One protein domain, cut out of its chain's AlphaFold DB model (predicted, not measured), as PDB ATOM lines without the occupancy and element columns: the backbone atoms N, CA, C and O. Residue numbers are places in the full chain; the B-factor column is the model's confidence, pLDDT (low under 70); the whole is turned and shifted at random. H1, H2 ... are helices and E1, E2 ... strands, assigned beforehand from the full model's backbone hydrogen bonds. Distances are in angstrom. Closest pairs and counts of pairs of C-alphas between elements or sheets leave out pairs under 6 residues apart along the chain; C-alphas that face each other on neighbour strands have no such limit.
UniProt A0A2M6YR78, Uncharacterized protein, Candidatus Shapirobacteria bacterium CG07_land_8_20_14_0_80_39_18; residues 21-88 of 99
ATOM      1  N   ILE A  21     -35.028  38.722 216.146       81.06
ATOM      2  CA  ILE A  21     -35.515  39.862 215.367       81.06
ATOM      3  C   ILE A  21     -34.939  41.156 215.933       81.06
ATOM      4  O   ILE A  21     -35.062  41.427 217.127       81.06
ATOM      5  N   LYS A  22     -34.369  41.989 215.061       79.50
ATOM      6  CA  LYS A  22     -33.921  43.344 215.384       79.50
ATOM      7  C   LYS A  22     -34.315  44.287 214.256       79.50
ATOM      8  O   LYS A  22     -33.995  44.030 213.103       79.50
ATOM      9  N   GLU A  23     -35.033  45.362 214.587       88.12
ATOM     10  CA  GLU A  23     -35.420  46.413 213.624       88.12
ATOM     11  C   GLU A  23     -36.153  45.872 212.379       88.12
ATOM     12  O   GLU A  23     -35.951  46.323 211.257       88.12
ATOM     13  N   GLY A  24     -37.007  44.860 212.570       80.44
ATOM     14  CA  GLY A  24     -37.753  44.230 211.475       80.44
ATOM     15  C   GLY A  24     -36.935  43.272 210.603       80.44
ATOM     16  O   GLY A  24     -37.484  42.741 209.643       80.44
ATOM     17  N   LYS A  25     -35.670  43.017 210.952       76.06
ATOM     18  CA  LYS A  25     -34.804  42.038 210.294       76.06
ATOM     19  C   LYS A  25     -34.617  40.791 211.153       76.06
ATOM     20  O   LYS A  25     -34.597  40.875 212.381       76.06
ATOM     21  N   TYR A  26     -34.434  39.658 210.492       85.38
ATOM     22  CA  TYR A  26     -34.210  38.335 211.063       85.38
ATOM     23  C   TYR A  26     -32.734  37.969 210.981       85.38
ATOM     24  O   TYR A  26     -32.100  38.221 209.956       85.38
ATOM     25  N   LEU A  27     -32.193  37.358 212.034       85.62
ATOM     26  CA  LEU A  27     -30.843  36.805 212.001       85.62
ATOM     27  C   LEU A  27     -30.853  35.421 211.344       85.62
ATOM     28  O   LEU A  27     -31.530  34.513 211.825       85.62
ATOM     29  N   ILE A  28     -30.048  35.249 210.298       87.81
ATOM     30  CA  ILE A  28     -29.730  33.945 209.706       87.81
ATOM     31  C   ILE A  28     -28.213  33.742 209.686       87.81
ATOM     32  O   ILE A  28     -27.444  34.698 209.575       87.81
ATOM     33  N   THR A  29     -27.772  32.494 209.795       86.62
ATOM     34  CA  THR A  29     -26.373  32.072 209.732       86.62
ATOM     35  C   THR A  29     -26.150  31.101 208.582       86.62
ATOM     36  O   THR A  29     -27.038  30.334 208.204       86.62
ATOM     37  N   ARG A  30     -24.953  31.131 207.997       88.88
ATOM     38  CA  ARG A  30     -24.544  30.173 206.972       88.88
ATOM     39  C   ARG A  30     -23.802  29.021 207.620       88.88
ATOM     40  O   ARG A  30     -22.904  29.230 208.434       88.88
ATOM     41  N   ARG A  31     -24.160  27.802 207.233       89.19
ATOM     42  CA  ARG A  31     -23.463  26.587 207.651       89.19
ATOM     43  C   ARG A  31     -22.068  26.560 207.044       89.19
ATOM     44  O   ARG A  31     -21.920  26.755 205.835       89.19
ATOM     45  N   ALA A  32     -21.070  26.244 207.865       86.25
ATOM     46  CA  ALA A  32     -19.692  26.117 207.418       86.25
ATOM     47  C   ALA A  32     -19.577  25.138 206.236       86.25
ATOM     48  O   ALA A  32     -20.223  24.083 206.198       86.25
ATOM     49  N   LEU A  33     -18.716  25.471 205.270       87.75
ATOM     50  CA  LEU A  33     -18.506  24.651 204.070       87.75
ATOM     51  C   LEU A  33     -17.931  23.259 204.381       87.75
ATOM     52  O   LEU A  33     -18.039  22.345 203.571       87.75
ATOM     53  N   THR A  34     -17.356  23.080 205.569       85.31
ATOM     54  CA  THR A  34     -16.767  21.823 206.047       85.31
ATOM     55  C   THR A  34     -17.800  20.803 206.542       85.31
ATOM     56  O   THR A  34     -17.433  19.685 206.909       85.31
ATOM     57  N   LYS A  35     -19.099  21.135 206.568       78.31
ATOM     58  CA  LYS A  35     -20.140  20.230 207.074       78.31
ATOM     59  C   LYS A  35     -20.464  19.078 206.133       78.31
ATOM     60  O   LYS A  35     -20.688  19.257 204.943       78.31
ATOM     61  N   LYS A  36     -20.643  17.890 206.723       80.06
ATOM     62  CA  LYS A  36     -21.051  16.666 206.009       80.06
ATOM     63  C   LYS A  36     -22.450  16.764 205.389       80.06
ATOM     64  O   LYS A  36     -22.693  16.176 204.341       80.06
ATOM     65  N   ARG A  37     -23.382  17.465 206.043       76.19
ATOM     66  CA  ARG A  37     -24.770  17.620 205.585       76.19
ATOM     67  C   ARG A  37     -25.083  19.102 205.392       76.19
ATOM     68  O   ARG A  37     -24.887  19.891 206.318       76.19
ATOM     69  N   PHE A  38     -25.571  19.444 204.201       82.12
ATOM     70  CA  PHE A  38     -25.977  20.795 203.797       82.12
ATOM     71  C   PHE A  38     -24.913  21.893 204.036       82.12
ATOM     72  O   PHE A  38     -25.194  22.863 204.744       82.12
ATOM     73  N   PRO A  39     -23.682  21.748 203.510       87.81
ATOM     74  CA  PRO A  39     -22.669  22.802 203.593       87.81
ATOM     75  C   PRO A  39     -23.100  24.048 202.804       87.81
ATOM     76  O   PRO A  39     -23.711  23.928 201.742       87.81
ATOM     77  N   GLY A  40     -22.793  25.243 203.316       87.69
ATOM     78  CA  GLY A  40     -23.044  26.518 202.629       87.69
ATOM     79  C   GLY A  40     -24.499  27.001 202.613       87.69
ATOM     80  O   GLY A  40     -24.753  28.109 202.145       87.69
ATOM     81  N   LYS A  41     -25.443  26.214 203.142       89.38
ATOM     82  CA  LYS A  41     -26.857  26.600 203.264       89.38
ATOM     83  C   LYS A  41     -27.075  27.582 204.412       89.38
ATOM     84  O   LYS A  41     -26.345  27.550 205.407       89.38
ATOM     85  N   TRP A  42     -28.108  28.408 204.296       89.00
ATOM     86  CA  TRP A  42     -28.494  29.379 205.320       89.00
ATOM     87  C   TRP A  42     -29.608  28.831 206.225       89.00
ATOM     88  O   TRP A  42     -30.520  28.146 205.761       89.00
ATOM     89  N   THR A  43     -29.518  29.107 207.528       87.00
ATOM     90  CA  THR A  43     -30.434  28.634 208.581       87.00
ATOM     91  C   THR A  43     -30.570  29.681 209.687       87.00
ATOM     92  O   THR A  43     -29.744  30.580 209.793       87.00
ATOM     93  N   VAL A  44     -31.585  29.587 210.539       82.44
ATOM     94  CA  VAL A  44     -31.652  30.412 211.758       82.44
ATOM     95  C   VAL A  44     -30.682  29.874 212.823       82.44
ATOM     96  O   VAL A  44     -30.487  28.654 212.901       82.44
ATOM     97  N   PRO A  45     -30.022  30.741 213.615       69.38
ATOM     98  CA  PRO A  45     -29.107  30.295 214.660       69.38
ATOM     99  C   PRO A  45     -29.851  29.755 215.888       69.38
ATOM    100  O   PRO A  45     -30.849  30.324 216.323       69.38
ATOM    101  N   GLY A  46     -29.314  28.693 216.496       65.50
ATOM    102  CA  GLY A  46     -29.621  28.328 217.887       65.50
ATOM    103  C   GLY A  46     -28.990  29.301 218.903       65.50
ATOM    104  O   GLY A  46     -28.539  30.382 218.520       65.50
ATOM    105  N   GLU A  47     -28.941  28.931 220.195       43.22
ATOM    106  CA  GLU A  47     -28.296  29.728 221.263       43.22
ATOM    107  C   GLU A  47     -26.901  30.233 220.850       43.22
ATOM    108  O   GLU A  47     -26.054  29.481 220.362       43.22
ATOM    109  N   VAL A  48     -26.674  31.542 220.997       49.25
ATOM    110  CA  VAL A  48     -25.629  32.245 220.243       49.25
ATOM    111  C   VAL A  48     -24.315  32.330 221.020       49.25
ATOM    112  O   VAL A  48     -24.043  33.294 221.732       49.25
ATOM    113  N   GLN A  49     -23.446  31.359 220.756       50.53
ATOM    114  CA  GLN A  49     -22.013  31.583 220.580       50.53
ATOM    115  C   GLN A  49     -21.658  30.915 219.249       50.53
ATOM    116  O   GLN A  49     -21.828  29.705 219.108       50.53
ATOM    117  N   LEU A  50     -21.272  31.699 218.235       54.56
ATOM    118  CA  LEU A  50     -20.967  31.150 216.910       54.56
ATOM    119  C   LEU A  50     -19.774  30.204 217.051       54.56
ATOM    120  O   LEU A  50     -18.656  30.662 217.275       54.56
ATOM    121  N   GLN A  51     -20.016  28.901 216.945       65.19
ATOM    122  CA  GLN A  51     -18.952  27.917 216.798       65.19
ATOM    123  C   GLN A  51     -18.471  28.008 215.345       65.19
ATOM    124  O   GLN A  51     -19.260  27.698 214.445       65.19
ATOM    125  N   PRO A  52     -17.233  28.469 215.077       66.44
ATOM    126  CA  PRO A  52     -16.739  28.674 213.714       66.44
ATOM    127  C   PRO A  52     -16.776  27.397 212.867       66.44
ATOM    128  O   PRO A  52     -16.898  27.449 211.645       66.44
ATOM    129  N   GLU A  53     -16.708  26.237 213.522       70.94
ATOM    130  CA  GLU A  53     -16.819  24.928 212.892       70.94
ATOM    131  C   GLU A  53     -18.248  24.616 212.435       70.94
ATOM    132  O   GLU A  53     -18.416  23.730 211.602       70.94
ATOM    133  N   GLU A  54     -19.272  25.286 212.974       70.56
ATOM    134  CA  GLU A  54     -20.694  25.104 212.654       70.56
ATOM    135  C   GLU A  54     -21.217  26.154 211.676       70.56
ATOM    136  O   GLU A  54     -21.814  25.809 210.649       70.56
ATOM    137  N   THR A  55     -20.973  27.426 211.972       70.31
ATOM    138  CA  THR A  55     -21.479  28.563 211.201       70.31
ATOM    139  C   THR A  55     -20.372  29.575 210.982       70.31
ATOM    140  O   THR A  55     -19.768  30.043 211.945       70.31
ATOM    141  N   ASP A  56     -20.126  29.931 209.726       76.25
ATOM    142  CA  ASP A  56     -18.998  30.783 209.342       76.25
ATOM    143  C   ASP A  56     -19.411  32.226 209.018       76.25
ATOM    144  O   ASP A  56     -18.567  33.120 208.974       76.25
ATOM    145  N   GLN A  57     -20.705  32.467 208.794       81.19
ATOM    146  CA  GLN A  57     -21.253  33.777 208.448       81.19
ATOM    147  C   GLN A  57     -22.631  33.991 209.068       81.19
ATOM    148  O   GLN A  57     -23.343  33.036 209.382       81.19
ATOM    149  N   PHE A  58     -23.027  35.256 209.197       82.06
ATOM    150  CA  PHE A  58     -24.369  35.655 209.606       82.06
ATOM    151  C   PHE A  58     -24.806  36.935 208.892       82.06
ATOM    152  O   PHE A  58     -23.972  37.787 208.582       82.06
ATOM    153  N   VAL A  59     -26.108  37.076 208.644       86.94
ATOM    154  CA  VAL A  59     -26.712  38.279 208.051       86.94
ATOM    155  C   VAL A  59     -28.070  38.585 208.683       86.94
ATOM    156  O   VAL A  59     -28.736  37.704 209.226       86.94
ATOM    157  N   TRP A  60     -28.474  39.853 208.594       84.88
ATOM    158  CA  TRP A  60     -29.800  40.326 208.988       84.88
ATOM    159  C   TRP A  60     -30.640  40.590 207.739       84.88
ATOM    160  O   TRP A  60     -30.277  41.468 206.955       84.88
ATOM    161  N   VAL A  61     -31.750  39.874 207.569       87.44
ATOM    162  CA  VAL A  61     -32.593  39.939 206.359       87.44
ATOM    163  C   VAL A  61     -34.041  40.291 206.681       87.44
ATOM    164  O   VAL A  61     -34.553  39.928 207.735       87.44
ATOM    165  N   SER A  62     -34.718  40.992 205.780       89.94
ATOM    166  CA  SER A  62     -36.183  41.051 205.725       89.94
ATOM    167  C   SER A  62     -36.769  39.772 205.108       89.94
ATOM    168  O   SER A  62     -36.039  38.945 204.560       89.94
ATOM    169  N   LEU A  63     -38.096  39.603 205.175       89.00
ATOM    170  CA  LEU A  63     -38.775  38.434 204.603       89.00
ATOM    171  C   LEU A  63     -38.595  38.333 203.077       89.00
ATOM    172  O   LEU A  63     -38.401  37.243 202.550       89.00
ATOM    173  N   GLU A  64     -38.607  39.468 202.373       90.25
ATOM    174  CA  GLU A  64     -38.381  39.501 200.923       90.25
ATOM    175  C   GLU A  64     -36.920  39.209 200.567       90.25
ATOM    176  O   GLU A  64     -36.651  38.425 199.660       90.25
ATOM    177  N   GLU A  65     -35.966  39.770 201.316       90.88
ATOM    178  CA  GLU A  65     -34.542  39.482 201.110       90.88
ATOM    179  C   GLU A  65     -34.228  38.003 201.367       90.88
ATOM    180  O   GLU A  65     -33.425  37.423 200.639       90.88
ATOM    181  N   ALA A  66     -34.883  37.367 202.344       91.88
ATOM    182  CA  ALA A  66     -34.661  35.963 202.685       91.88
ATOM    183  C   ALA A  66     -34.888  35.007 201.497       91.88
ATOM    184  O   ALA A  66     -34.148  34.034 201.369       91.88
ATOM    185  N   LYS A  67     -35.828  35.310 200.586       90.62
ATOM    186  CA  LYS A  67     -36.095  34.508 199.371       90.62
ATOM    187  C   LYS A  67     -34.902  34.419 198.422       90.62
ATOM    188  O   LYS A  67     -34.829  33.509 197.607       90.62
ATOM    189  N   THR A  68     -33.984  35.380 198.495       93.12
ATOM    190  CA  THR A  68     -32.799  35.424 197.624       93.12
ATOM    191  C   THR A  68     -31.669  34.519 198.114       93.12
ATOM    192  O   THR A  68     -30.697  34.302 197.390       93.12
ATOM    193  N   TYR A  69     -31.781  33.989 199.337       91.44
ATOM    194  CA  TYR A  69     -30.804  33.085 199.922       91.44
ATOM    195  C   TYR A  69     -31.208  31.632 199.693       91.44
ATOM    196  O   TYR A  69     -32.380  31.271 199.701       91.44
ATOM    197  N   ASP A  70     -30.202  30.775 199.559       92.44
ATOM    198  CA  ASP A  70     -30.372  29.328 199.481       92.44
ATOM    199  C   ASP A  70     -30.638  28.752 200.886       92.44
ATOM    200  O   ASP A  70     -29.734  28.270 201.589       92.44
ATOM    201  N   LEU A  71     -31.882  28.929 201.330       91.06
ATOM    202  CA  LEU A  71     -32.378  28.528 202.642       91.06
ATOM    203  C   LEU A  71     -32.553  27.007 202.727       91.06
ATOM    204  O   LEU A  71     -32.871  26.332 201.747       91.06
ATOM    205  N   LEU A  72     -32.378  26.455 203.929       87.56
ATOM    206  CA  LEU A  72     -32.841  25.096 204.204       87.56
ATOM    207  C   LEU A  72     -34.369  25.005 204.078       87.56
ATOM    208  O   LEU A  72     -35.090  25.961 204.371       87.56
ATOM    209  N   ASP A  73     -34.842  23.825 203.675       87.25
ATOM    210  CA  ASP A  73     -36.270  23.531 203.541       87.25
ATOM    211  C   ASP A  73     -37.030  23.849 204.838       87.25
ATOM    212  O   ASP A  73     -36.563  23.529 205.933       87.25
ATOM    213  N   GLY A  74     -38.187  24.498 204.711       86.56
ATOM    214  CA  GLY A  74     -39.033  24.914 205.833       86.56
ATOM    215  C   GLY A  74     -38.587  26.175 206.590       86.56
ATOM    216  O   GLY A  74     -39.407  26.759 207.292       86.56
ATOM    217  N   ILE A  75     -37.352  26.670 206.423       90.62
ATOM    218  CA  ILE A  75     -36.907  27.894 207.125       90.62
ATOM    219  C   ILE A  75     -37.701  29.118 206.668       90.62
ATOM    220  O   ILE A  75     -38.084  29.953 207.485       90.62
ATOM    221  N   TYR A  76     -37.981  29.227 205.368       91.31
ATOM    222  CA  TYR A  76     -38.793  30.331 204.863       91.31
ATOM    223  C   TYR A  76     -40.219  30.307 205.443       91.31
ATOM    224  O   TYR A  76     -40.729  31.354 205.842       91.31
ATOM    225  N   ASP A  77     -40.826  29.121 205.562       89.00
ATOM    226  CA  ASP A  77     -42.151  28.947 206.168       89.00
ATOM    227  C   ASP A  77     -42.174  29.427 207.619       89.00
ATOM    228  O   ASP A  77     -43.074  30.161 208.026       89.00
ATOM    229  N   GLU A  78     -41.150  29.073 208.397       87.44
ATOM    230  CA  GLU A  78     -41.018  29.524 209.781       87.44
ATOM    231  C   GLU A  78     -40.886  31.053 209.879       87.44
ATOM    232  O   GLU A  78     -41.548  31.678 210.715       87.44
ATOM    233  N   LEU A  79     -40.083  31.673 209.004       89.94
ATOM    234  CA  LEU A  79     -39.938  33.133 208.946       89.94
ATOM    235  C   LEU A  79     -41.266  33.819 208.596       89.94
ATOM    236  O   LEU A  79     -41.653  34.780 209.268       89.94
ATOM    237  N   LEU A  80     -41.983  33.307 207.591       89.19
ATOM    238  CA  LEU A  80     -43.291  33.812 207.170       89.19
ATOM    239  C   LEU A  80     -44.323  33.697 208.295       89.19
ATOM    240  O   LEU A  80     -45.043  34.653 208.577       89.19
ATOM    241  N   MET A  81     -44.352  32.569 209.003       86.31
ATOM    242  CA  MET A  81     -45.246  32.385 210.144       86.31
ATOM    243  C   MET A  81     -44.967  33.371 211.276       86.31
ATOM    244  O   MET A  81     -45.902  33.881 211.897       86.31
ATOM    245  N   VAL A  82     -43.695  33.647 211.577       85.50
ATOM    246  CA  VAL A  82     -43.335  34.656 212.581       85.50
ATOM    247  C   VAL A  82     -43.749  36.054 212.124       85.50
ATOM    248  O   VAL A  82     -44.274  36.821 212.933       85.50
ATOM    249  N   ASP A  83     -43.567  36.388 210.847       88.06
ATOM    250  CA  ASP A  83     -44.000  37.673 210.290       88.06
ATOM    251  C   ASP A  83     -45.530  37.844 210.337       88.06
ATOM    252  O   ASP A  83     -46.033  38.862 210.820       88.06
ATOM    253  N   ASN A  84     -46.284  36.811 209.956       86.12
ATOM    254  CA  ASN A  84     -47.746  36.799 210.024       86.12
ATOM    255  C   ASN A  84     -48.246  36.938 211.470       86.12
ATOM    256  O   ASN A  84     -49.108  37.779 211.742       86.12
ATOM    257  N   LYS A  85     -47.631  36.231 212.430       84.06
ATOM    258  CA  LYS A  85     -47.920  36.410 213.865       84.06
ATOM    259  C   LYS A  85     -47.678  37.848 214.328       84.06
ATOM    260  O   LYS A  85     -48.495  38.385 215.075       84.06
ATOM    261  N   ARG A  86     -46.597  38.502 213.879       79.81
ATOM    262  CA  ARG A  86     -46.310  39.915 214.208       79.81
ATOM    263  C   ARG A  86     -47.340  40.878 213.625       79.81
ATOM    264  O   ARG A  86     -47.644  41.885 214.256       79.81
ATOM    265  N   LYS A  87     -47.897  40.558 212.458       82.62
ATOM    266  CA  LYS A  87     -48.997  41.304 211.826       82.62
ATOM    267  C   LYS A  87     -50.365  41.023 212.466       82.62
ATOM    268  O   LYS A  87     -51.365  41.574 212.021       82.62
ATOM    269  N   GLY A  88     -50.421  40.190 213.509       80.25
ATOM    270  CA  GLY A  88     -51.659  39.816 214.197       80.25
ATOM    271  C   GLY A  88     -52.490  38.766 213.453       80.25
ATOM    272  O   GLY A  88     -53.625  38.499 213.847       80.25
TER     273      GLY A  88
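What this domain is: This is residues 21 to 88 of the 99 residues of an uncharacterized protein of Candidatus Shapirobacteria bacterium CG07_land_8_20_14_0_80_39_18 (UniProt A0A2M6YR78). A two-strand hairpin, E1 and E2, makes a ribbon along the domain; a large loop, residues 32 to 54, joins its strands at one end and folds back to pair residues 42 to 43 with E1. Toward the other end the short helix H1 follows E2, and the longer helix H2 packs on H1 and reaches out toward that end of the long axis. The printed part has 68 residues, with named elements in the order E1, E2, H1, H2; the sheet, E1 - E2, is antiparallel. The class is mixed, helices and strands, with under half of the residues in named elements. The whole is compact, with a radius of gyration of the C-alphas of 12.2 A, and elongated, spanning 39 by 22 by 17 A.

How they stand to each other: Begin at the sheet: E1, residues 25 to 31, and E2, residues 55 to 61, form a hairpin of antiparallel neighbours at 157 degrees between their directions. Look at C-alphas 29 and 58, which face each other at 4.1 A. Within hydrogen-bond range you will find N 26 and O 61 at 2.8 A, and N 30 and O 57 at 2.9 A. Residues 29 to 30 of E1 also pair, antiparallel, with residues 42 to 43, and residues 21 to 22 pair, antiparallel, with residues 25 to 26 of E1. Go on to H1, residues 63 to 66, after a tight link from E2; its closest C-alpha to E1 is that of Leu 63, 7.8 A from that of Lys 25. H2, residues 75 to 86, touches H1, the closest C-alphas being those of Leu 63 and Leu 79 at 7.0 A. H2 is apart from E2, and only just apart from E1, at 8.0 A. In H2 every O i to N i+4 pair is within hydrogen-bond range; H1 is too short for such a pair, and its 1 pair of O i and N i+3 is not within range.

Where its parts are: Find C-alpha 25 at (-34.804, 42.038, 210.294); from there E1 runs 19.3 A to C-alpha 31. E2 begins at C-alpha 55, at (-21.479, 28.563, 211.201), and runs 16.6 A to C-alpha 61. H1 measures 5.2 A from C-alpha 63 to C-alpha 66. H2 runs 16.8 A from C-alpha 75 to C-alpha 86, at (-46.310, 39.915, 214.208).

The domain as a whole: The two C-alphas farthest apart are those of Thr 34 and Gly 88, at 40.1 A. The printed part, residues 21 to 88, has no cut. The link E1 to E2 is long, with 23 residues, and H1 to H2 is short, with 8. The mean pLDDT of the printed part is 82.1; look at residues 45 to 52 for values under 70.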